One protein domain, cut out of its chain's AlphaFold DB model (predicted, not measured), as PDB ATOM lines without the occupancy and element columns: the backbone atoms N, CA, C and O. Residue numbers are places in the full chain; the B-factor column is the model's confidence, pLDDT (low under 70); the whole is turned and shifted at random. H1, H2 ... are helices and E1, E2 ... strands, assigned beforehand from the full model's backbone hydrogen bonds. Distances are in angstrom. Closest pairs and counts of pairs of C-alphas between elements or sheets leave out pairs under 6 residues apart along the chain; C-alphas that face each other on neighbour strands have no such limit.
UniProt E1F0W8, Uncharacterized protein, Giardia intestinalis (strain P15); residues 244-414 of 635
ATOM      1  N   LEU A 244     120.288 115.529 136.227       87.69
ATOM      2  CA  LEU A 244     120.351 114.077 136.227       87.69
ATOM      3  C   LEU A 244     120.467 113.529 134.800       87.69
ATOM      4  O   LEU A 244     120.009 114.147 133.838       87.69
ATOM      5  N   LEU A 245     121.050 112.339 134.672       88.12
ATOM      6  CA  LEU A 245     121.193 111.593 133.421       88.12
ATOM      7  C   LEU A 245     120.427 110.268 133.514       88.12
ATOM      8  O   LEU A 245     120.603 109.540 134.490       88.12
ATOM      9  N   CYS A 246     119.608 109.939 132.513       86.31
ATOM     10  CA  CYS A 246     118.971 108.628 132.401       86.31
ATOM     11  C   CYS A 246     119.943 107.602 131.813       86.31
ATOM     12  O   CYS A 246     120.478 107.806 130.723       86.31
ATOM     13  N   ASP A 247     120.108 106.463 132.485       82.19
ATOM     14  CA  ASP A 247     121.090 105.454 132.078       82.19
ATOM     15  C   ASP A 247     120.696 104.606 130.862       82.19
ATOM     16  O   ASP A 247     121.579 104.031 130.234       82.19
ATOM     17  N   GLN A 248     119.413 104.571 130.485       82.00
ATOM     18  CA  GLN A 248     118.932 103.760 129.351       82.00
ATOM     19  C   GLN A 248     118.851 104.525 128.017       82.00
ATOM     20  O   GLN A 248     118.929 103.930 126.943       82.00
ATOM     21  N   CYS A 249     118.678 105.850 128.059       81.44
ATOM     22  CA  CYS A 249     118.529 106.688 126.859       81.44
ATOM     23  C   CYS A 249     119.500 107.877 126.792       81.44
ATOM     24  O   CYS A 249     119.466 108.630 125.823       81.44
ATOM     25  N   GLY A 250     120.348 108.090 127.807       80.31
ATOM     26  CA  GLY A 250     121.278 109.225 127.854       80.31
ATOM     27  C   GLY A 250     120.600 110.597 127.968       80.31
ATOM     28  O   GLY A 250     121.248 111.622 127.760       80.31
ATOM     29  N   TYR A 251     119.300 110.634 128.271       84.31
ATOM     30  CA  TYR A 251     118.527 111.869 128.365       84.31
ATOM     31  C   TYR A 251     118.828 112.636 129.658       84.31
ATOM     32  O   TYR A 251     119.058 112.026 130.703       84.31
ATOM     33  N   PHE A 252     118.804 113.968 129.593       87.31
ATOM     34  CA  PHE A 252     119.064 114.844 130.736       87.31
ATOM     35  C   PHE A 252     117.749 115.393 131.290       87.31
ATOM     36  O   PHE A 252     116.931 115.896 130.526       87.31
ATOM     37  N   CYS A 253     117.567 115.354 132.610       86.56
ATOM     38  CA  CYS A 253     116.409 115.951 133.277       86.56
ATOM     39  C   CYS A 253     116.837 116.735 134.519       86.56
ATOM     40  O   CYS A 253     117.828 116.398 135.169       86.56
ATOM     41  N   LEU A 254     116.103 117.797 134.844       86.75
ATOM     42  CA  LEU A 254     116.302 118.560 136.069       86.75
ATOM     43  C   LEU A 254     115.557 117.858 137.212       86.75
ATOM     44  O   LEU A 254     114.357 117.631 137.103       86.75
ATOM     45  N   GLN A 255     116.243 117.543 138.314       84.62
ATOM     46  CA  GLN A 255     115.687 116.816 139.465       84.62
ATOM     47  C   GLN A 255     114.352 117.400 139.962       84.62
ATOM     48  O   GLN A 255     113.440 116.659 140.313       84.62
ATOM     49  N   GLU A 256     114.212 118.725 139.922       83.25
ATOM     50  CA  GLU A 256     113.016 119.470 140.331       83.25
ATOM     51  C   GLU A 256     111.737 119.059 139.566       83.25
ATOM     52  O   GLU A 256     110.645 119.109 140.124       83.25
ATOM     53  N   ILE A 257     111.865 118.562 138.328       81.81
ATOM     54  CA  ILE A 257     110.757 118.008 137.527       81.81
ATOM     55  C   ILE A 257     110.284 116.645 138.061       81.81
ATOM     56  O   ILE A 257     109.110 116.307 137.924       81.81
ATOM     57  N   LEU A 258     111.183 115.871 138.679       75.56
ATOM     58  CA  LEU A 258     110.909 114.528 139.206       75.56
ATOM     59  C   LEU A 258     110.425 114.577 140.658       75.56
ATOM     60  O   LEU A 258     109.435 113.932 141.005       75.56
ATOM     61  N   ASP A 259     111.096 115.376 141.494       65.81
ATOM     62  CA  ASP A 259     110.731 115.598 142.899       65.81
ATOM     63  C   ASP A 259     109.352 116.278 143.007       65.81
ATOM     64  O   ASP A 259     108.593 116.047 143.956       65.81
ATOM     65  N   SER A 260     108.979 117.064 141.991       62.41
ATOM     66  CA  SER A 260     107.634 117.610 141.816       62.41
ATOM     67  C   SER A 260     106.629 116.515 141.435       62.41
ATOM     68  O   SER A 260     106.189 116.372 140.291       62.41
ATOM     69  N   SER A 261     106.195 115.755 142.444       57.16
ATOM     70  CA  SER A 261     105.200 114.685 142.293       57.16
ATOM     71  C   SER A 261     103.820 115.164 141.808       57.16
ATOM     72  O   SER A 261     102.917 114.343 141.654       57.16
ATOM     73  N   THR A 262     103.616 116.469 141.606       65.25
ATOM     74  CA  THR A 262     102.464 117.048 140.907       65.25
ATOM     75  C   THR A 262     102.668 117.071 139.393       65.25
ATOM     76  O   THR A 262     101.752 116.663 138.690       65.25
ATOM     77  N   ILE A 263     103.843 117.450 138.868       75.62
ATOM     78  CA  ILE A 263     104.092 117.536 137.411       75.62
ATOM     79  C   ILE A 263     103.884 116.171 136.742       75.62
ATOM     80  O   ILE A 263     103.111 116.065 135.794       75.62
ATOM     81  N   SER A 264     104.475 115.104 137.289       69.62
ATOM     82  CA  SER A 264     104.300 113.741 136.757       69.62
ATOM     83  C   SER A 264     102.847 113.224 136.845       69.62
ATOM     84  O   SER A 264     102.442 112.406 136.021       69.62
ATOM     85  N   LYS A 265     102.036 113.719 137.794       72.00
ATOM     86  CA  LYS A 265     100.601 113.383 137.907       72.00
ATOM     87  C   LYS A 265      99.710 114.214 136.982       72.00
ATOM     88  O   LYS A 265      98.671 113.717 136.562       72.00
ATOM     89  N   LEU A 266     100.095 115.459 136.698       76.50
ATOM     90  CA  LEU A 266      99.388 116.369 135.794       76.50
ATOM     91  C   LEU A 266      99.646 116.020 134.323       76.50
ATOM     92  O   LEU A 266      98.733 116.110 133.513       76.50
ATOM     93  N   TYR A 267     100.860 115.565 133.995       78.12
ATOM     94  CA  TYR A 267     101.296 115.279 132.624       78.12
ATOM     95  C   TYR A 267     101.809 113.833 132.448       78.12
ATOM     96  O   TYR A 267     102.926 113.625 131.962       78.12
ATOM     97  N   PRO A 268     101.018 112.802 132.819       72.38
ATOM     98  CA  PRO A 268     101.463 111.403 132.814       72.38
ATOM     99  C   PRO A 268     101.794 110.878 131.408       72.38
ATOM    100  O   PRO A 268     102.576 109.939 131.271       72.38
ATOM    101  N   ASN A 269     101.226 111.499 130.370       74.88
ATOM    102  CA  ASN A 269     101.388 111.111 128.969       74.88
ATOM    103  C   ASN A 269     102.628 111.739 128.300       74.88
ATOM    104  O   ASN A 269     102.857 111.509 127.116       74.88
ATOM    105  N   SER A 270     103.421 112.558 129.004       82.69
ATOM    106  CA  SER A 270     104.555 113.245 128.376       82.69
ATOM    107  C   SER A 270     105.695 112.282 128.019       82.69
ATOM    108  O   SER A 270     106.242 111.596 128.886       82.69
ATOM    109  N   THR A 271     106.095 112.271 126.748       77.62
ATOM    110  CA  THR A 271     107.182 111.433 126.208       77.62
ATOM    111  C   THR A 271     108.574 111.832 126.709       77.62
ATOM    112  O   THR A 271     109.484 111.014 126.674       77.62
ATOM    113  N   PHE A 272     108.747 113.036 127.264       80.06
ATOM    114  CA  PHE A 272     110.001 113.473 127.899       80.06
ATOM    115  C   PHE A 272     110.093 113.105 129.393       80.06
ATOM    116  O   PHE A 272     111.157 113.242 129.999       80.06
ATOM    117  N   LEU A 273     108.986 112.639 129.992       79.88
ATOM    118  CA  LEU A 273     108.929 112.095 131.357       79.88
ATOM    119  C   LEU A 273     108.895 110.554 131.375       79.88
ATOM    120  O   LEU A 273     109.110 109.945 132.426       79.88
ATOM    121  N   ASN A 274     108.657 109.921 130.221       77.69
ATOM    122  CA  ASN A 274     108.611 108.472 130.031       77.69
ATOM    123  C   ASN A 274     109.764 108.021 129.118       77.69
ATOM    124  O   ASN A 274     109.932 108.496 128.002       77.69
ATOM    125  N   CYS A 275     110.569 107.066 129.568       77.69
ATOM    126  CA  CYS A 275     111.762 106.638 128.851       77.69
ATOM    127  C   CYS A 275     111.407 105.659 127.733       77.69
ATOM    128  O   CYS A 275     111.063 104.514 128.016       77.69
ATOM    129  N   ILE A 276     111.583 106.053 126.471       70.44
ATOM    130  CA  ILE A 276     111.370 105.175 125.302       70.44
ATOM    131  C   ILE A 276     112.205 103.879 125.405       70.44
ATOM    132  O   ILE A 276     111.705 102.796 125.125       70.44
ATOM    133  N   ASN A 277     113.440 103.967 125.916       73.25
ATOM    134  CA  ASN A 277     114.322 102.810 126.162       73.25
ATOM    135  C   ASN A 277     114.178 102.217 127.584       73.25
ATOM    136  O   ASN A 277     115.042 101.472 128.045       73.25
ATOM    137  N   GLY A 278     113.173 102.637 128.355       68.81
ATOM    138  CA  GLY A 278     113.004 102.246 129.754       68.81
ATOM    139  C   GLY A 278     112.402 100.852 129.892       68.81
ATOM    140  O   GLY A 278     111.658 100.399 129.029       68.81
ATOM    141  N   CYS A 279     112.665 100.178 131.012       64.44
ATOM    142  CA  CYS A 279     112.000  98.913 131.314       64.44
ATOM    143  C   CYS A 279     110.494  99.151 131.510       64.44
ATOM    144  O   CYS A 279     110.087  99.713 132.530       64.44
ATOM    145  N   SER A 280     109.689  98.716 130.542       70.19
ATOM    146  CA  SER A 280     108.230  98.749 130.607       70.19
ATOM    147  C   SER A 280     107.699  98.013 131.837       70.19
ATOM    148  O   SER A 280     107.978  96.833 132.043       70.19
ATOM    149  N   LYS A 281     106.891  98.709 132.635       68.88
ATOM    150  CA  LYS A 281     106.127  98.180 133.766       68.88
ATOM    151  C   LYS A 281     104.646  98.388 133.497       68.88
ATOM    152  O   LYS A 281     104.232  99.469 133.080       68.88
ATOM    153  N   ILE A 282     103.849  97.361 133.754       71.69
ATOM    154  CA  ILE A 282     102.392  97.458 133.689       71.69
ATOM    155  C   ILE A 282     101.917  98.096 135.002       71.69
ATOM    156  O   ILE A 282     102.278  97.621 136.080       71.69
ATOM    157  N   ASP A 283     101.170  99.198 134.922       69.62
ATOM    158  CA  ASP A 283     100.581  99.843 136.099       69.62
ATOM    159  C   ASP A 283      99.383  99.041 136.646       69.62
ATOM    160  O   ASP A 283      98.882  98.108 136.016       69.62
ATOM    161  N   SER A 284      98.868  99.416 137.821       70.69
ATOM    162  CA  SER A 284      97.701  98.756 138.431       70.69
ATOM    163  C   SER A 284      96.377  98.961 137.669       70.69
ATOM    164  O   SER A 284      95.325  98.544 138.148       70.69
ATOM    165  N   ARG A 285      96.415  99.595 136.489       74.06
ATOM    166  CA  ARG A 285      95.301  99.774 135.547       74.06
ATOM    167  C   ARG A 285      95.561  99.072 134.204       74.06
ATOM    168  O   ARG A 285      94.825  99.309 133.251       74.06
ATOM    169  N   GLY A 286      96.597  98.232 134.110       70.81
ATOM    170  CA  GLY A 286      96.941  97.478 132.902       70.81
ATOM    171  C   GLY A 286      97.712  98.270 131.838       70.81
ATOM    172  O   GLY A 286      97.945  97.750 130.749       70.81
ATOM    173  N   ARG A 287      98.124  99.514 132.113       65.38
ATOM    174  CA  ARG A 287      98.796 100.381 131.131       65.38
ATOM    175  C   ARG A 287     100.304 100.172 131.172       65.38
ATOM    176  O   ARG A 287     100.908 100.185 132.241       65.38
ATOM    177  N   MET A 288     100.925 100.022 130.004       63.78
ATOM    178  CA  MET A 288     102.378  99.908 129.896       63.78
ATOM    179  C   MET A 288     103.034 101.285 130.072       63.78
ATOM    180  O   MET A 288     102.768 102.206 129.309       63.78
ATOM    181  N   THR A 289     103.895 101.415 131.081       67.31
ATOM    182  CA  THR A 289     104.609 102.651 131.442       67.31
ATOM    183  C   THR A 289     106.109 102.378 131.506       67.31
ATOM    184  O   THR A 289     106.542 101.433 132.165       67.31
ATOM    185  N   SER A 290     106.932 103.169 130.823       71.94
ATOM    186  CA  SER A 290     108.386 102.985 130.802       71.94
ATOM    187  C   SER A 290     109.075 104.136 131.541       71.94
ATOM    188  O   SER A 290     109.158 105.264 131.071       71.94
ATOM    189  N   SER A 291     109.567 103.874 132.751       73.75
ATOM    190  CA  SER A 291     110.171 104.905 133.608       73.75
ATOM    191  C   SER A 291     111.646 105.148 133.273       73.75
ATOM    192  O   SER A 291     112.406 104.186 133.126       73.75
ATOM    193  N   HIS A 292     112.092 106.408 133.253       81.00
ATOM    194  CA  HIS A 292     113.527 106.725 133.272       81.00
ATOM    195  C   HIS A 292     114.181 106.229 134.570       81.00
ATOM    196  O   HIS A 292     113.617 106.374 135.653       81.00
ATOM    197  N   ASN A 293     115.408 105.713 134.469       81.94
ATOM    198  CA  ASN A 293     116.280 105.495 135.622       81.94
ATOM    199  C   ASN A 293     117.341 106.604 135.646       81.94
ATOM    200  O   ASN A 293     118.339 106.523 134.927       81.94
ATOM    201  N   PHE A 294     117.071 107.669 136.404       85.00
ATOM    202  CA  PHE A 294     117.908 108.867 136.486       85.00
ATOM    203  C   PHE A 294     118.964 108.767 137.598       85.00
ATOM    204  O   PHE A 294     118.662 108.355 138.716       85.00
ATOM    205  N   ARG A 295     120.191 109.227 137.320       83.62
ATOM    206  CA  ARG A 295     121.273 109.369 138.311       83.62
ATOM    207  C   ARG A 295     121.964 110.732 138.258       83.62
ATOM    208  O   ARG A 295     122.065 111.353 137.200       83.62
ATOM    209  N   VAL A 296     122.530 111.150 139.392       83.75
ATOM    210  CA  VAL A 296     123.367 112.359 139.503       83.75
ATOM    211  C   VAL A 296     124.654 112.201 138.685       83.75
ATOM    212  O   VAL A 296     125.417 111.241 138.859       83.75
ATOM    213  N   CYS A 297     124.931 113.151 137.792       79.06
ATOM    214  CA  CYS A 297     126.031 113.030 136.841       79.06
ATOM    215  C   CYS A 297     127.366 113.552 137.411       79.06
ATOM    216  O   CYS A 297     127.765 114.688 137.160       79.06
ATOM    217  N   LYS A 298     128.130 112.686 138.101       74.38
ATOM    218  CA  LYS A 298     129.431 113.004 138.752       74.38
ATOM    219  C   LYS A 298     130.495 113.710 137.879       74.38
ATOM    220  O   LYS A 298     131.516 114.142 138.408       74.38
ATOM    221  N   LYS A 299     130.319 113.789 136.553       81.88
ATOM    222  CA  LYS A 299     131.199 114.509 135.609       81.88
ATOM    223  C   LYS A 299     130.407 115.314 134.561       81.88
ATOM    224  O   LYS A 299     130.874 115.440 133.430       81.88
ATOM    225  N   LEU A 300     129.244 115.868 134.934       81.25
ATOM    226  CA  LEU A 300     128.258 116.521 134.051       81.25
ATOM    227  C   LEU A 300     128.863 117.345 132.902       81.25
ATOM    228  O   LEU A 300     128.497 117.141 131.751       81.25
ATOM    229  N   SER A 301     129.832 118.221 133.195       80.19
ATOM    230  CA  SER A 301     130.536 119.038 132.193       80.19
ATOM    231  C   SER A 301     131.123 118.209 131.036       80.19
ATOM    232  O   SER A 301     130.856 118.505 129.872       80.19
ATOM    233  N   LYS A 302     131.852 117.124 131.341       82.88
ATOM    234  CA  LYS A 302     132.441 116.233 130.325       82.88
ATOM    235  C   LYS A 302     131.372 115.378 129.633       82.88
ATOM    236  O   LYS A 302     131.509 115.086 128.450       82.88
ATOM    237  N   THR A 303     130.292 115.023 130.333       84.31
ATOM    238  CA  THR A 303     129.149 114.290 129.758       84.31
ATOM    239  C   THR A 303     128.399 115.133 128.722       84.31
ATOM    240  O   THR A 303     128.149 114.651 127.622       84.31
ATOM    241  N   ILE A 304     128.102 116.400 129.032       81.50
ATOM    242  CA  ILE A 304     127.458 117.345 128.104       81.50
ATOM    243  C   ILE A 304     128.376 117.626 126.908       81.50
ATOM    244  O   ILE A 304     127.926 117.541 125.770       81.50
ATOM    245  N   GLN A 305     129.670 117.882 127.132       81.75
ATOM    246  CA  GLN A 305     130.645 118.062 126.045       81.75
ATOM    247  C   GLN A 305     130.705 116.850 125.105       81.75
ATOM    248  O   GLN A 305     130.693 117.026 123.885       81.75
ATOM    249  N   LYS A 306     130.732 115.626 125.656       83.56
ATOM    250  CA  LYS A 306     130.691 114.394 124.858       83.56
ATOM    251  C   LYS A 306     129.387 114.304 124.065       83.56
ATOM    252  O   LYS A 306     129.449 114.183 122.853       83.56
ATOM    253  N   HIS A 307     128.234 114.455 124.716       80.38
ATOM    254  CA  HIS A 307     126.911 114.389 124.078       80.38
ATOM    255  C   HIS A 307     126.758 115.381 122.916       80.38
ATOM    256  O   HIS A 307     126.301 115.012 121.840       80.38
ATOM    257  N   LEU A 308     127.210 116.627 123.089       80.88
ATOM    258  CA  LEU A 308     127.190 117.643 122.028       80.88
ATOM    259  C   LEU A 308     128.166 117.339 120.877       80.88
ATOM    260  O   LEU A 308     127.941 117.785 119.757       80.88
ATOM    261  N   THR A 309     129.227 116.572 121.139       79.94
ATOM    262  CA  THR A 309     130.191 116.115 120.124       79.94
ATOM    263  C   THR A 309     129.680 114.870 119.390       79.94
ATOM    264  O   THR A 309     129.772 114.800 118.166       79.94
ATOM    265  N   ASP A 310     129.085 113.916 120.114       78.44
ATOM    266  CA  ASP A 310     128.455 112.702 119.575       78.44
ATOM    267  C   ASP A 310     127.305 113.052 118.603       78.44
ATOM    268  O   ASP A 310     127.102 112.357 117.608       78.44
ATOM    269  N   ILE A 311     126.608 114.170 118.853       72.00
ATOM    270  CA  ILE A 311     125.553 114.754 118.002       72.00
ATOM    271  C   ILE A 311     126.079 115.297 116.653       72.00
ATOM    272  O   ILE A 311     125.294 115.457 115.723       72.00
ATOM    273  N   LYS A 312     127.389 115.554 116.501       67.88
ATOM    274  CA  LYS A 312     128.081 115.970 115.253       67.88
ATOM    275  C   LYS A 312     127.612 117.254 114.542       67.88
ATOM    276  O   LYS A 312     128.225 117.620 113.542       67.88
ATOM    277  N   ILE A 313     126.603 117.964 115.045       69.88
ATOM    278  CA  ILE A 313     126.033 119.156 114.383       69.88
ATOM    279  C   ILE A 313     127.059 120.285 114.180       69.88
ATOM    280  O   ILE A 313     127.034 120.963 113.155       69.88
ATOM    281  N   TYR A 314     127.989 120.477 115.121       69.19
ATOM    282  CA  TYR A 314     129.006 121.528 115.027       69.19
ATOM    283  C   TYR A 314     130.395 120.936 114.736       69.19
ATOM    284  O   TYR A 314     130.868 120.111 115.521       69.19
ATOM    285  N   PRO A 315     131.118 121.397 113.692       68.06
ATOM    286  CA  PRO A 315     132.457 120.890 113.362       68.06
ATOM    287  C   PRO A 315     133.510 121.246 114.424       68.06
ATOM    288  O   PRO A 315     134.565 120.618 114.500       68.06
ATOM    289  N   LYS A 316     133.227 122.249 115.265       77.44
ATOM    290  CA  LYS A 316     134.001 122.591 116.457       77.44
ATOM    291  C   LYS A 316     133.061 123.093 117.550       77.44
ATOM    292  O   LYS A 316     132.476 124.165 117.420       77.44
ATOM    293  N   LEU A 317     132.945 122.337 118.641       81.38
ATOM    294  CA  LEU A 317     132.200 122.771 119.822       81.38
ATOM    295  C   LEU A 317     132.879 123.999 120.458       81.38
ATOM    296  O   LEU A 317     134.108 124.086 120.509       81.38
ATOM    297  N   THR A 318     132.086 124.945 120.962       85.12
ATOM    298  CA  THR A 318     132.579 126.152 121.654       85.12
ATOM    299  C   THR A 318     131.811 126.371 122.954       85.12
ATOM    300  O   THR A 318     130.710 125.845 123.129       85.12
ATOM    301  N   SER A 319     132.351 127.192 123.858       87.19
ATOM    302  CA  SER A 319     131.689 127.525 125.127       87.19
ATOM    303  C   SER A 319     130.321 128.201 124.950       87.19
ATOM    304  O   SER A 319     129.495 128.113 125.851       87.19
ATOM    305  N   VAL A 320     130.047 128.812 123.788       88.81
ATOM    306  CA  VAL A 320     128.731 129.380 123.435       88.81
ATOM    307  C   VAL A 320     127.688 128.274 123.241       88.81
ATOM    308  O   VAL A 320     126.612 128.333 123.828       88.81
ATOM    309  N   HIS A 321     128.033 127.216 122.503       86.19
ATOM    310  CA  HIS A 321     127.166 126.046 122.322       86.19
ATOM    311  C   HIS A 321     126.937 125.290 123.642       86.19
ATOM    312  O   HIS A 321     125.829 124.837 123.915       86.19
ATOM    313  N   ILE A 322     127.967 125.188 124.492       88.44
ATOM    314  CA  ILE A 322     127.850 124.569 125.825       88.44
ATOM    315  C   ILE A 322     126.917 125.395 126.726       88.44
ATOM    316  O   ILE A 322     126.071 124.816 127.407       88.44
ATOM    317  N   TYR A 323     127.028 126.728 126.698       91.81
ATOM    318  CA  TYR A 323     126.147 127.625 127.450       91.81
ATOM    319  C   TYR A 323     124.677 127.462 127.042       91.81
ATOM    320  O   TYR A 323     123.831 127.252 127.908       91.81
ATOM    321  N   TRP A 324     124.365 127.503 125.743       90.69
ATOM    322  CA  TRP A 324     122.975 127.401 125.285       90.69
ATOM    323  C   TRP A 324     122.384 125.997 125.438       90.69
ATOM    324  O   TRP A 324     121.208 125.874 125.777       90.69
ATOM    325  N   ALA A 325     123.197 124.942 125.322       88.31
ATOM    326  CA  ALA A 325     122.775 123.588 125.676       88.31
ATOM    327  C   ALA A 325     122.423 123.455 127.169       88.31
ATOM    328  O   ALA A 325     121.449 122.786 127.504       88.31
ATOM    329  N   LEU A 326     123.184 124.097 128.065       89.69
ATOM    330  CA  LEU A 326     122.860 124.168 129.496       89.69
ATOM    331  C   LEU A 326     121.586 124.986 129.738       89.69
ATOM    332  O   LEU A 326     120.693 124.518 130.438       89.69
ATOM    333  N   PHE A 327     121.473 126.169 129.130       91.94
ATOM    334  CA  PHE A 327     120.294 127.036 129.219       91.94
ATOM    335  C   PHE A 327     119.016 126.285 128.805       91.94
ATOM    336  O   PHE A 327     118.046 126.253 129.559       91.94
ATOM    337  N   GLY A 328     119.042 125.592 127.661       91.50
ATOM    338  CA  GLY A 328     117.914 124.807 127.156       91.50
ATOM    339  C   GLY A 328     117.514 123.602 128.021       91.50
ATOM    340  O   GLY A 328     116.387 123.134 127.906       91.50
ATOM    341  N   LEU A 329     118.395 123.096 128.893       89.31
ATOM    342  CA  LEU A 329     118.072 122.021 129.848       89.31
ATOM    343  C   LEU A 329     117.468 122.533 131.166       89.31
ATOM    344  O   LEU A 329     116.871 121.751 131.909       89.31
ATOM    345  N   LEU A 330     117.643 123.823 131.471       91.00
ATOM    346  CA  LEU A 330     117.188 124.446 132.716       91.00
ATOM    347  C   LEU A 330     115.740 124.959 132.645       91.00
ATOM    348  O   LEU A 330     115.074 125.017 133.674       91.00
ATOM    349  N   PHE A 331     115.253 125.318 131.455       91.56
ATOM    350  CA  PHE A 331     113.860 125.718 131.229       91.56
ATOM    351  C   PHE A 331     113.003 124.523 130.812       91.56
ATOM    352  O   PHE A 331     113.350 123.829 129.858       91.56
ATOM    353  N   TRP A 332     111.862 124.340 131.473       92.00
ATOM    354  CA  TRP A 332     110.867 123.309 131.165       92.00
ATOM    355  C   TRP A 332     109.490 123.936 130.948       92.00
ATOM    356  O   TRP A 332     109.051 124.772 131.741       92.00
ATOM    357  N   CYS A 333     108.817 123.538 129.870       93.06
ATOM    358  CA  CYS A 333     107.603 124.170 129.356       93.06
ATOM    359  C   CYS A 333     106.487 123.150 129.083       93.06
ATOM    360  O   CYS A 333     106.770 121.983 128.823       93.06
ATOM    361  N   THR A 334     105.230 123.599 129.094       93.00
ATOM    362  CA  THR A 334     104.110 122.899 128.442       93.00
ATOM    363  C   THR A 334     103.979 123.339 126.986       93.00
ATOM    364  O   THR A 334     104.196 124.511 126.662       93.00
ATOM    365  N   CYS A 335     103.593 122.414 126.109       91.94
ATOM    366  CA  CYS A 335     103.190 122.718 124.737       91.94
ATOM    367  C   CYS A 335     101.668 122.941 124.652       91.94
ATOM    368  O   CYS A 335     100.921 122.131 125.195       91.94
ATOM    369  N   VAL A 336     101.206 123.967 123.925       90.62
ATOM    370  CA  VAL A 336      99.774 124.146 123.589       90.62
ATOM    371  C   VAL A 336      99.262 122.966 122.749       90.62
ATOM    372  O   VAL A 336      98.172 122.460 122.983       90.62
ATOM    373  N   ASN A 337     100.072 122.504 121.791       89.38
ATOM    374  CA  ASN A 337      99.587 121.718 120.650       89.38
ATOM    375  C   ASN A 337      99.670 120.192 120.848       89.38
ATOM    376  O   ASN A 337      98.928 119.458 120.205       89.38
ATOM    377  N   CYS A 338     100.545 119.704 121.735       88.56
ATOM    378  CA  CYS A 338     100.617 118.281 122.118       88.56
ATOM    379  C   CYS A 338     100.433 118.029 123.626       88.56
ATOM    380  O   CYS A 338     100.597 116.896 124.067       88.56
ATOM    381  N   GLU A 339     100.172 119.069 124.428       88.06
ATOM    382  CA  GLU A 339     100.048 119.024 125.902       88.06
ATOM    383  C   GLU A 339     101.270 118.457 126.671       88.06
ATOM    384  O   GLU A 339     101.245 118.317 127.896       88.06
ATOM    385  N   GLN A 340     102.376 118.151 125.985       88.75
ATOM    386  CA  GLN A 340     103.570 117.558 126.590       88.75
ATOM    387  C   GLN A 340     104.391 118.565 127.403       88.75
ATOM    388  O   GLN A 340     104.435 119.761 127.106       88.75
ATOM    389  N   VAL A 341     105.102 118.034 128.401       89.94
ATOM    390  CA  VAL A 341     106.091 118.739 129.222       89.94
ATOM    391  C   VAL A 341     107.485 118.473 128.666       89.94
ATOM    392  O   VAL A 341     107.937 117.337 128.699       89.94
ATOM    393  N   PHE A 342     108.171 119.499 128.173       90.19
ATOM    394  CA  PHE A 342     109.445 119.359 127.458       90.19
ATOM    395  C   PHE A 342     110.492 120.366 127.967       90.19
ATOM    396  O   PHE A 342     110.126 121.478 128.368       90.19
ATOM    397  N   PRO A 343     111.800 120.038 127.961       91.06
ATOM    398  CA  PRO A 343     112.843 121.033 128.156       91.06
ATOM    399  C   PRO A 343     113.009 121.873 126.892       91.06
ATOM    400  O   PRO A 343     112.959 121.364 125.774       91.06
ATOM    401  N   LEU A 344     113.311 123.154 127.064       92.75
ATOM    402  CA  LEU A 344     113.445 124.126 125.979       92.75
ATOM    403  C   LEU A 344     114.455 123.715 124.884       92.75
ATOM    404  O   LEU A 344     114.312 124.100 123.728       92.75
ATOM    405  N   ARG A 345     115.461 122.898 125.211       89.19
ATOM    406  CA  ARG A 345     116.406 122.309 124.246       89.19
ATOM    407  C   ARG A 345     115.725 121.470 123.153       89.19
ATOM    408  O   ARG A 345     116.247 121.381 122.045       89.19
ATOM    409  N   ASP A 346     114.590 120.852 123.464       89.25
ATOM    410  CA  ASP A 346     113.835 119.978 122.561       89.25
ATOM    411  C   ASP A 346     112.664 120.707 121.860       89.25
ATOM    412  O   ASP A 346     111.825 120.062 121.245       89.25
ATOM    413  N   LEU A 347     112.642 122.052 121.873       90.56
ATOM    414  CA  LEU A 347     111.608 122.916 121.266       90.56
ATOM    415  C   LEU A 347     111.222 122.548 119.816       90.56
ATOM    416  O   LEU A 347     110.078 122.765 119.435       90.56
ATOM    417  N   CYS A 348     112.128 121.963 119.027       88.00
ATOM    418  CA  CYS A 348     111.922 121.544 117.629       88.00
ATOM    419  C   CYS A 348     111.415 120.092 117.448       88.00
ATOM    420  O   CYS A 348     111.727 119.458 116.437       88.00
ATOM    421  N   LYS A 349     110.727 119.515 118.444       86.31
ATOM    422  CA  LYS A 349     110.314 118.094 118.459       86.31
ATOM    423  C   LYS A 349     108.832 117.882 118.788       86.31
ATOM    424  O   LYS A 349     108.473 116.902 119.435       86.31
ATOM    425  N   CYS A 350     107.966 118.787 118.341       87.44
ATOM    426  CA  CYS A 350     106.540 118.689 118.625       87.44
ATOM    427  C   CYS A 350     105.866 117.567 117.820       87.44
ATOM    428  O   CYS A 350     105.826 117.599 116.594       87.44
ATOM    429  N   GLU A 351     105.279 116.599 118.526       79.12
ATOM    430  CA  GLU A 351     104.574 115.447 117.941       79.12
ATOM    431  C   GLU A 351     103.164 115.795 117.402       79.12
ATOM    432  O   GLU A 351     102.499 114.940 116.827       79.12
ATOM    433  N   ALA A 352     102.696 117.045 117.559       75.56
ATOM    434  CA  ALA A 352     101.340 117.474 117.183       75.56
ATOM    435  C   ALA A 352     101.071 117.515 115.664       75.56
ATOM    436  O   ALA A 352      99.915 117.510 115.244       75.56
ATOM    437  N   SER A 353     102.117 117.587 114.835       63.38
ATOM    438  CA  SER A 353     102.003 117.551 113.373       63.38
ATOM    439  C   SER A 353     102.538 116.235 112.820       63.38
ATOM    440  O   SER A 353     103.636 115.818 113.185       63.38
ATOM    441  N   ASN A 354     101.809 115.629 111.882       55.94
ATOM    442  CA  ASN A 354     102.115 114.314 111.308       55.94
ATOM    443  C   ASN A 354     103.447 114.270 110.521       55.94
ATOM    444  O   ASN A 354     103.459 114.339 109.295       55.94
ATOM    445  N   GLY A 355     104.569 114.090 111.223       54.09
ATOM    446  CA  GLY A 355     105.840 113.629 110.647       54.09
ATOM    447  C   GLY A 355     106.777 114.690 110.052       54.09
ATOM    448  O   GLY A 355     107.736 114.313 109.383       54.09
ATOM    449  N   GLN A 356     106.552 115.985 110.292       53.53
ATOM    450  CA  GLN A 356     107.500 117.056 109.940       53.53
ATOM    451  C   GLN A 356     107.894 117.885 111.174       53.53
ATOM    452  O   GLN A 356     107.247 117.800 112.217       53.53
ATOM    453  N   HIS A 357     108.999 118.632 111.080       61.75
ATOM    454  CA  HIS A 357     109.661 119.303 112.208       61.75
ATOM    455  C   HIS A 357     108.851 120.484 112.782       61.75
ATOM    456  O   HIS A 357     109.166 121.642 112.513       61.75
ATOM    457  N   ALA A 358     107.830 120.217 113.599       75.69
ATOM    458  CA  ALA A 358     107.089 121.265 114.296       75.69
ATOM    459  C   ALA A 358     107.790 121.765 115.569       75.69
ATOM    460  O   ALA A 358     108.388 121.008 116.343       75.69
ATOM    461  N   THR A 359     107.629 123.064 115.816       86.50
ATOM    462  CA  THR A 359     107.956 123.705 117.089       86.50
ATOM    463  C   THR A 359     106.886 123.407 118.144       86.50
ATOM    464  O   THR A 359     105.693 123.326 117.849       86.50
ATOM    465  N   HIS A 360     107.300 123.245 119.400       88.75
ATOM    466  CA  HIS A 360     106.377 123.260 120.531       88.75
ATOM    467  C   HIS A 360     105.991 124.712 120.843       88.75
ATOM    468  O   HIS A 360     106.834 125.520 121.232       88.75
ATOM    469  N   GLU A 361     104.711 125.047 120.724       90.62
ATOM    470  CA  GLU A 361     104.207 126.358 121.126       90.62
ATOM    471  C   GLU A 361     104.119 126.446 122.657       90.62
ATOM    472  O   GLU A 361     103.449 125.633 123.291       90.62
ATOM    473  N   ILE A 362     104.816 127.408 123.270       92.31
ATOM    474  CA  ILE A 362     104.988 127.470 124.731       92.31
ATOM    475  C   ILE A 362     103.716 128.005 125.407       92.31
ATOM    476  O   ILE A 362     103.492 129.219 125.466       92.31
ATOM    477  N   ASP A 363     102.937 127.112 126.018       91.69
ATOM    478  CA  ASP A 363     101.781 127.444 126.860       91.69
ATOM    479  C   ASP A 363     102.239 128.094 128.180       91.69
ATOM    480  O   ASP A 363     101.997 129.279 128.428       91.69
ATOM    481  N   LYS A 364     102.978 127.358 129.016       90.25
ATOM    482  CA  LYS A 364     103.474 127.817 130.323       90.25
ATOM    483  C   LYS A 364     104.922 127.385 130.523       90.25
ATOM    484  O   LYS A 364     105.350 126.342 130.038       90.25
ATOM    485  N   VAL A 365     105.669 128.180 131.285       91.56
ATOM    486  CA  VAL A 365     106.964 127.771 131.850       91.56
ATOM    487  C   VAL A 365     106.668 127.134 133.206       91.56
ATOM    488  O   VAL A 365     106.065 127.783 134.057       91.56
ATOM    489  N   ILE A 366     107.042 125.868 133.380       89.19
ATOM    490  CA  ILE A 366     106.723 125.063 134.571       89.19
ATOM    491  C   ILE A 366     107.851 125.159 135.596       89.19
ATOM    492  O   ILE A 366     107.602 125.363 136.780       89.19
ATOM    493  N   VAL A 367     109.095 125.030 135.125       88.56
ATOM    494  CA  VAL A 367     110.310 125.190 135.930       88.56
ATOM    495  C   VAL A 367     111.304 126.036 135.142       88.56
ATOM    496  O   VAL A 367     111.517 125.826 133.946       88.56
ATOM    497  N   ALA A 368     111.899 127.004 135.829       87.06
ATOM    498  CA  ALA A 368     112.982 127.839 135.337       87.06
ATOM    499  C   ALA A 368     113.875 128.252 136.518       87.06
ATOM    500  O   ALA A 368     113.372 128.394 137.636       87.06
ATOM    501  N   PRO A 369     115.180 128.492 136.302       84.56
ATOM    502  CA  PRO A 369     116.033 129.119 137.304       84.56
ATOM    503  C   PRO A 369     115.531 130.511 137.700       84.56
ATOM    504  O   PRO A 369     114.860 131.192 136.925       84.56
ATOM    505  N   ALA A 370     115.950 130.982 138.874       83.62
ATOM    506  CA  ALA A 370     115.739 132.372 139.258       83.62
ATOM    507  C   ALA A 370     116.525 133.330 138.337       83.62
ATOM    508  O   ALA A 370     117.619 132.995 137.876       83.62
ATOM    509  N   ASP A 371     116.020 134.557 138.145       80.00
ATOM    510  CA  ASP A 371     116.683 135.601 137.337       80.00
ATOM    511  C   ASP A 371     118.155 135.815 137.741       80.00
ATOM    512  O   ASP A 371     119.004 136.043 136.883       80.00
ATOM    513  N   VAL A 372     118.485 135.676 139.032       79.38
ATOM    514  CA  VAL A 372     119.857 135.805 139.561       79.38
ATOM    515  C   VAL A 372     120.816 134.697 139.103       79.38
ATOM    516  O   VAL A 372     122.021 134.928 139.032       79.38
ATOM    517  N   ASP A 373     120.308 133.514 138.746       81.25
ATOM    518  CA  ASP A 373     121.123 132.342 138.390       81.25
ATOM    519  C   ASP A 373     121.551 132.369 136.925       81.25
ATOM    520  O   ASP A 373     122.695 132.067 136.582       81.25
ATOM    521  N   LEU A 374     120.622 132.789 136.067       78.62
ATOM    522  CA  LEU A 374     120.853 133.082 134.653       78.62
ATOM    523  C   LEU A 374     121.395 134.506 134.435       78.62
ATOM    524  O   LEU A 374     121.739 134.865 133.309       78.62
ATOM    525  N   ARG A 375     121.480 135.295 135.516       79.44
ATOM    526  CA  ARG A 375     121.870 136.711 135.558       79.44
ATOM    527  C   ARG A 375     121.027 137.603 134.640       79.44
ATOM    528  O   ARG A 375     121.572 138.512 134.040       79.44
ATOM    529  N   LEU A 376     119.723 137.352 134.509       81.25
ATOM    530  CA  LEU A 376     118.814 138.069 133.592       81.25
ATOM    531  C   LEU A 376     118.406 139.477 134.063       81.25
ATOM    532  O   LEU A 376     117.751 140.205 133.314       81.25
ATOM    533  N   THR A 377     118.785 139.864 135.283       80.81
ATOM    534  CA  THR A 377     118.560 141.203 135.840       80.81
ATOM    535  C   THR A 377     119.520 142.221 135.225       80.81
ATOM    536  O   THR A 377     120.736 142.068 135.315       80.81
ATOM    537  N   ILE A 378     118.980 143.295 134.654       80.81
ATOM    538  CA  ILE A 378     119.765 144.424 134.142       80.81
ATOM    539  C   ILE A 378     120.070 145.403 135.289       80.81
ATOM    540  O   ILE A 378     119.154 145.787 136.026       80.81
ATOM    541  N   LYS A 379     121.336 145.839 135.426       76.19
ATOM    542  CA  LYS A 379     121.741 146.835 136.437       76.19
ATOM    543  C   LYS A 379     121.573 148.291 136.000       76.19
ATOM    544  O   LYS A 379     121.248 149.084 136.866       76.19
ATOM    545  N   GLU A 380     121.721 148.654 134.725       77.69
ATOM    546  CA  GLU A 380     121.586 150.041 134.222       77.69
ATOM    547  C   GLU A 380     120.835 150.099 132.882       77.69
ATOM    548  O   GLU A 380     120.654 149.068 132.246       77.69
ATOM    549  N   ASP A 381     120.382 151.272 132.431       80.19
ATOM    550  CA  ASP A 381     119.806 151.408 131.082       80.19
ATOM    551  C   ASP A 381     120.918 151.227 130.022       80.19
ATOM    552  O   ASP A 381     121.736 152.120 129.784       80.19
ATOM    553  N   LEU A 382     120.970 150.038 129.411       78.56
ATOM    554  CA  LEU A 382     122.018 149.586 128.488       78.56
ATOM    555  C   LEU A 382     121.410 149.179 127.143       78.56
ATOM    556  O   LEU A 382     120.318 148.618 127.111       78.56
ATOM    557  N   PHE A 383     122.129 149.407 126.039       79.81
ATOM    558  CA  PHE A 383     121.684 149.022 124.685       79.81
ATOM    559  C   PHE A 383     120.238 149.433 124.331       79.81
ATOM    560  O   PHE A 383     119.509 148.681 123.686       79.81
ATOM    561  N   ASP A 384     119.812 150.604 124.815       71.50
ATOM    562  CA  ASP A 384     118.461 151.168 124.668       71.50
ATOM    563  C   ASP A 384     117.317 150.292 125.246       71.50
ATOM    564  O   ASP A 384     116.132 150.596 125.089       71.50
ATOM    565  N   LEU A 385     117.658 149.241 126.004       75.56
ATOM    566  CA  LEU A 385     116.735 148.464 126.829       75.56
ATOM    567  C   LEU A 385     116.520 149.183 128.161       75.56
ATOM    568  O   LEU A 385     117.413 149.216 129.009       75.56
ATOM    569  N   SER A 386     115.311 149.704 128.380       78.44
ATOM    570  CA  SER A 386     114.970 150.267 129.687       78.44
ATOM    571  C   SER A 386     114.973 149.176 130.763       78.44
ATOM    572  O   SER A 386     114.146 148.258 130.742       78.44
ATOM    573  N   LYS A 387     115.863 149.331 131.745       82.69
ATOM    574  CA  LYS A 387     116.015 148.528 132.965       82.69
ATOM    575  C   LYS A 387     114.679 148.301 133.664       82.69
ATOM    576  O   LYS A 387     114.365 147.175 134.046       82.69
ATOM    577  N   ASN A 388     113.879 149.360 133.793       81.94
ATOM    578  CA  ASN A 388     112.573 149.315 134.452       81.94
ATOM    579  C   ASN A 388     111.575 148.450 133.672       81.94
ATOM    580  O   ASN A 388     110.868 147.648 134.272       81.94
ATOM    581  N   ILE A 389     111.537 148.572 132.340       84.81
ATOM    582  CA  ILE A 389     110.641 147.762 131.504       84.81
ATOM    583  C   ILE A 389     111.095 146.299 131.521       84.81
ATOM    584  O   ILE A 389     110.291 145.420 131.816       84.81
ATOM    585  N   TRP A 390     112.379 146.032 131.258       87.44
ATOM    586  CA  TRP A 390     112.905 144.668 131.161       87.44
ATOM    587  C   TRP A 390     112.814 143.894 132.479       87.44
ATOM    588  O   TRP A 390     112.345 142.756 132.489       87.44
ATOM    589  N   ASN A 391     113.235 144.484 133.601       86.69
ATOM    590  CA  ASN A 391     113.241 143.771 134.879       86.69
ATOM    591  C   ASN A 391     111.815 143.431 135.352       86.69
ATOM    592  O   ASN A 391     111.625 142.356 135.923       86.69
ATOM    593  N   ASN A 392     110.822 144.272 135.027       87.50
ATOM    594  CA  ASN A 392     109.402 144.044 135.321       87.50
ATOM    595  C   ASN A 392     108.743 142.943 134.461       87.50
ATOM    596  O   ASN A 392     107.621 142.534 134.757       87.50
ATOM    597  N   LEU A 393     109.401 142.446 133.406       87.50
ATOM    598  CA  LEU A 393     108.871 141.347 132.594       87.50
ATOM    599  C   LEU A 393     108.838 140.022 133.373       87.50
ATOM    600  O   LEU A 393     109.776 139.669 134.093       87.50
ATOM    601  N   SER A 394     107.779 139.234 133.151       89.81
ATOM    602  CA  SER A 394     107.692 137.855 133.650       89.81
ATOM    603  C   SER A 394     108.799 136.972 133.059       89.81
ATOM    604  O   SER A 394     109.303 137.251 131.969       89.81
ATOM    605  N   ILE A 395     109.138 135.860 133.720       87.12
ATOM    606  CA  ILE A 395     110.145 134.918 133.203       87.12
ATOM    607  C   ILE A 395     109.758 134.339 131.827       87.12
ATOM    608  O   ILE A 395     110.625 134.210 130.966       87.12
ATOM    609  N   LYS A 396     108.460 134.091 131.560       88.62
ATOM    610  CA  LYS A 396     107.979 133.685 130.222       88.62
ATOM    611  C   LYS A 396     108.215 134.798 129.195       88.62
ATOM    612  O   LYS A 396     108.708 134.528 128.108       88.62
ATOM    613  N   SER A 397     107.913 136.048 129.545       90.56
ATOM    614  CA  SER A 397     108.118 137.208 128.665       90.56
ATOM    615  C   SER A 397     109.606 137.447 128.366       90.56
ATOM    616  O   SER A 397     109.966 137.661 127.213       90.56
ATOM    617  N   LYS A 398     110.481 137.350 129.378       90.31
ATOM    618  CA  LYS A 398     111.946 137.413 129.215       90.31
ATOM    619  C   LYS A 398     112.458 136.290 128.310       90.31
ATOM    620  O   LYS A 398     113.289 136.551 127.451       90.31
ATOM    621  N   LEU A 399     111.940 135.069 128.472       90.19
ATOM    622  CA  LEU A 399     112.306 133.914 127.653       90.19
ATOM    623  C   LEU A 399     111.878 134.072 126.183       90.19
ATOM    624  O   LEU A 399     112.680 133.819 125.288       90.19
ATOM    625  N   LEU A 400     110.651 134.525 125.919       90.81
ATOM    626  CA  LEU A 400     110.190 134.787 124.550       90.81
ATOM    627  C   LEU A 400     111.023 135.896 123.880       90.81
ATOM    628  O   LEU A 400     111.447 135.715 122.745       90.81
ATOM    629  N   ASN A 401     111.389 136.948 124.624       89.69
ATOM    630  CA  ASN A 401     112.320 138.010 124.197       89.69
ATOM    631  C   ASN A 401     113.811 137.579 124.138       89.69
ATOM    632  O   ASN A 401     114.717 138.422 124.067       89.69
ATOM    633  N   ILE A 402     114.087 136.279 124.236       90.69
ATOM    634  CA  ILE A 402     115.394 135.653 123.997       90.69
ATOM    635  C   ILE A 402     115.291 134.669 122.814       90.69
ATOM    636  O   ILE A 402     116.240 134.546 122.043       90.69
ATOM    637  N   LEU A 403     114.143 134.002 122.647       89.94
ATOM    638  CA  LEU A 403     113.859 133.052 121.563       89.94
ATOM    639  C   LEU A 403     113.493 133.716 120.225       89.94
ATOM    640  O   LEU A 403     113.703 133.110 119.179       89.94
ATOM    641  N   ASP A 404     112.996 134.955 120.240       89.31
ATOM    642  CA  ASP A 404     112.742 135.769 119.040       89.31
ATOM    643  C   ASP A 404     114.021 136.135 118.259       89.31
ATOM    644  O   ASP A 404     113.941 136.590 117.120       89.31
ATOM    645  N   VAL A 405     115.208 135.923 118.842       88.69
ATOM    646  CA  VAL A 405     116.503 136.068 118.165       88.69
ATOM    647  C   VAL A 405     116.852 134.751 117.451       88.69
ATOM    648  O   VAL A 405     117.224 133.789 118.130       88.69
ATOM    649  N   PRO A 406     116.853 134.674 116.101       88.06
ATOM    650  CA  PRO A 406     117.020 133.399 115.388       88.06
ATOM    651  C   PRO A 406     118.354 132.693 115.676       88.06
ATOM    652  O   PRO A 406     118.421 131.468 115.730       88.06
ATOM    653  N   VAL A 407     119.411 133.474 115.935       87.06
ATOM    654  CA  VAL A 407     120.721 132.977 116.385       87.06
ATOM    655  C   VAL A 407     120.609 132.225 117.713       87.06
ATOM    656  O   VAL A 407     121.171 131.143 117.853       87.06
ATOM    657  N   ILE A 408     119.889 132.783 118.691       89.50
ATOM    658  CA  ILE A 408     119.752 132.178 120.019       89.50
ATOM    659  C   ILE A 408     118.846 130.949 119.943       89.50
ATOM    660  O   ILE A 408     119.210 129.907 120.487       89.50
ATOM    661  N   HIS A 409     117.733 131.037 119.207       88.75
ATOM    662  CA  HIS A 409     116.878 129.890 118.903       88.75
ATOM    663  C   HIS A 409     117.712 128.726 118.344       88.75
ATOM    664  O   HIS A 409     117.785 127.670 118.968       88.75
ATOM    665  N   GLY A 410     118.457 128.952 117.255       86.62
ATOM    666  CA  GLY A 410     119.321 127.939 116.639       86.62
ATOM    667  C   GLY A 410     120.476 127.438 117.519       86.62
ATOM    668  O   GLY A 410     120.980 126.342 117.288       86.62
ATOM    669  N   MET A 411     120.905 128.183 118.544       87.88
ATOM    670  CA  MET A 411     121.887 127.699 119.525       87.88
ATOM    671  C   MET A 411     121.257 126.843 120.631       87.88
ATOM    672  O   MET A 411     121.888 125.896 121.100       87.88
ATOM    673  N   ILE A 412     120.026 127.153 121.047       88.75
ATOM    674  CA  ILE A 412     119.263 126.387 122.045       88.75
ATOM    675  C   ILE A 412     118.779 125.062 121.447       88.75
ATOM    676  O   ILE A 412     118.960 124.008 122.059       88.75
ATOM    677  N   THR A 413     118.233 125.106 120.229       84.81
ATOM    678  CA  THR A 413     117.745 123.933 119.483       84.81
ATOM    679  C   THR A 413     118.869 123.167 118.786       84.81
ATOM    680  O   THR A 413     118.606 122.232 118.036       84.81
ATOM    681  N   LEU A 414     120.132 123.533 119.039       80.62
ATOM    682  CA  LEU A 414     121.328 122.902 118.480       80.62
ATOM    683  C   LEU A 414     121.251 122.725 116.957       80.62
ATOM    684  O   LEU A 414     121.481 121.633 116.461       80.62
TER     685      LEU A 414
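AT A GLANCE: This is residues 244 to 414 of the 635 residues of an uncharacterized protein of Giardia intestinalis (strain P15) (UniProt E1F0W8). The model is a drawn-out row of small parts: a hairpin, E3 and E4, at one end, then a small three-stranded sheet of E2, E1 and E5, then a second one of E7, E6 and E8 with H6 over E8, and the short helix H5 at the other end. H4 reaches both three-stranded sheets with its last residues and packs on H7. The printed part has 171 residues, with seven named helices and eight named strands in the order E1 E2 H1 H2 E3 E4 E5 H3 H4 E6 E7 E8 H5 H6 H7. The class is mixed, with 81 residues in named elements, under half, and the three sheets are antiparallel. The whole is compact, with a radius of gyration of the C-alphas of 17.4 A, yet elongated, spanning 58 by 35 by 34 A.

IN THESE COORDINATES: E1, residues 244 to 246, begins at C-alpha 244 (120.351, 114.077, 136.227). E2 is residues 252 to 254, H1 255 to 259, H2 263 to 266, E3 280 to 282, E4 288 to 290 and E5 294 to 296. H3, residues 300 to 310, is 15.0 A long, and H4, residues 319 to 330, 16.7 A. E6 is residues 332 to 335, E7 341 to 343, and E8, residues 362 to 367, is 12.6 A long. H5 is residues 387 to 391, H6 395 to 403, 12.4 A, and H7 406 to 412, ending at C-alpha 412 (119.263, 126.387, 122.045).

HOW THE PARTS SIT: In the hairpin of E1 and E2, N 244 and O 253 are 2.8 A apart; between E1 and E5, N 245 and O 295 are 2.9 A apart. H1 and H2 only just touch, only at the corner, closest at C-alphas 257 and 263, 6.7 A. In the hairpin of E3 and E4, N 281 and O 289 are 2.8 A apart. H3 only just touches H4, at its residue 322 alone, 7.1 A from C-alpha 305. In the hairpin of E6 and E7, N 333 and O 342 are 2.9 A apart; between E6 and E8, N 334 and O 364 are 2.9 A apart. H6 is on that sheet at a height of 10.8 A, over E8. H4 touches H7, closest at C-alphas 324 and 412, 5.0 A. H5 is apart from H7. Every O i to N i+4 pair is within hydrogen-bond range in H1, H3, H4, H5, H6 and H7; H2 is too short for one.

THE WHOLE: The C-alphas of Gly 286 and Asp 381, the two farthest apart, are 58.6 A apart. The printed part has no cut. The links from H2 to E3, E7 to E8 and E8 to H5 are long. The mean pLDDT of the printed part is 81.5; 21 residues are under 70, among them residues 259 to 262, 312 to 315 and 353 to 357.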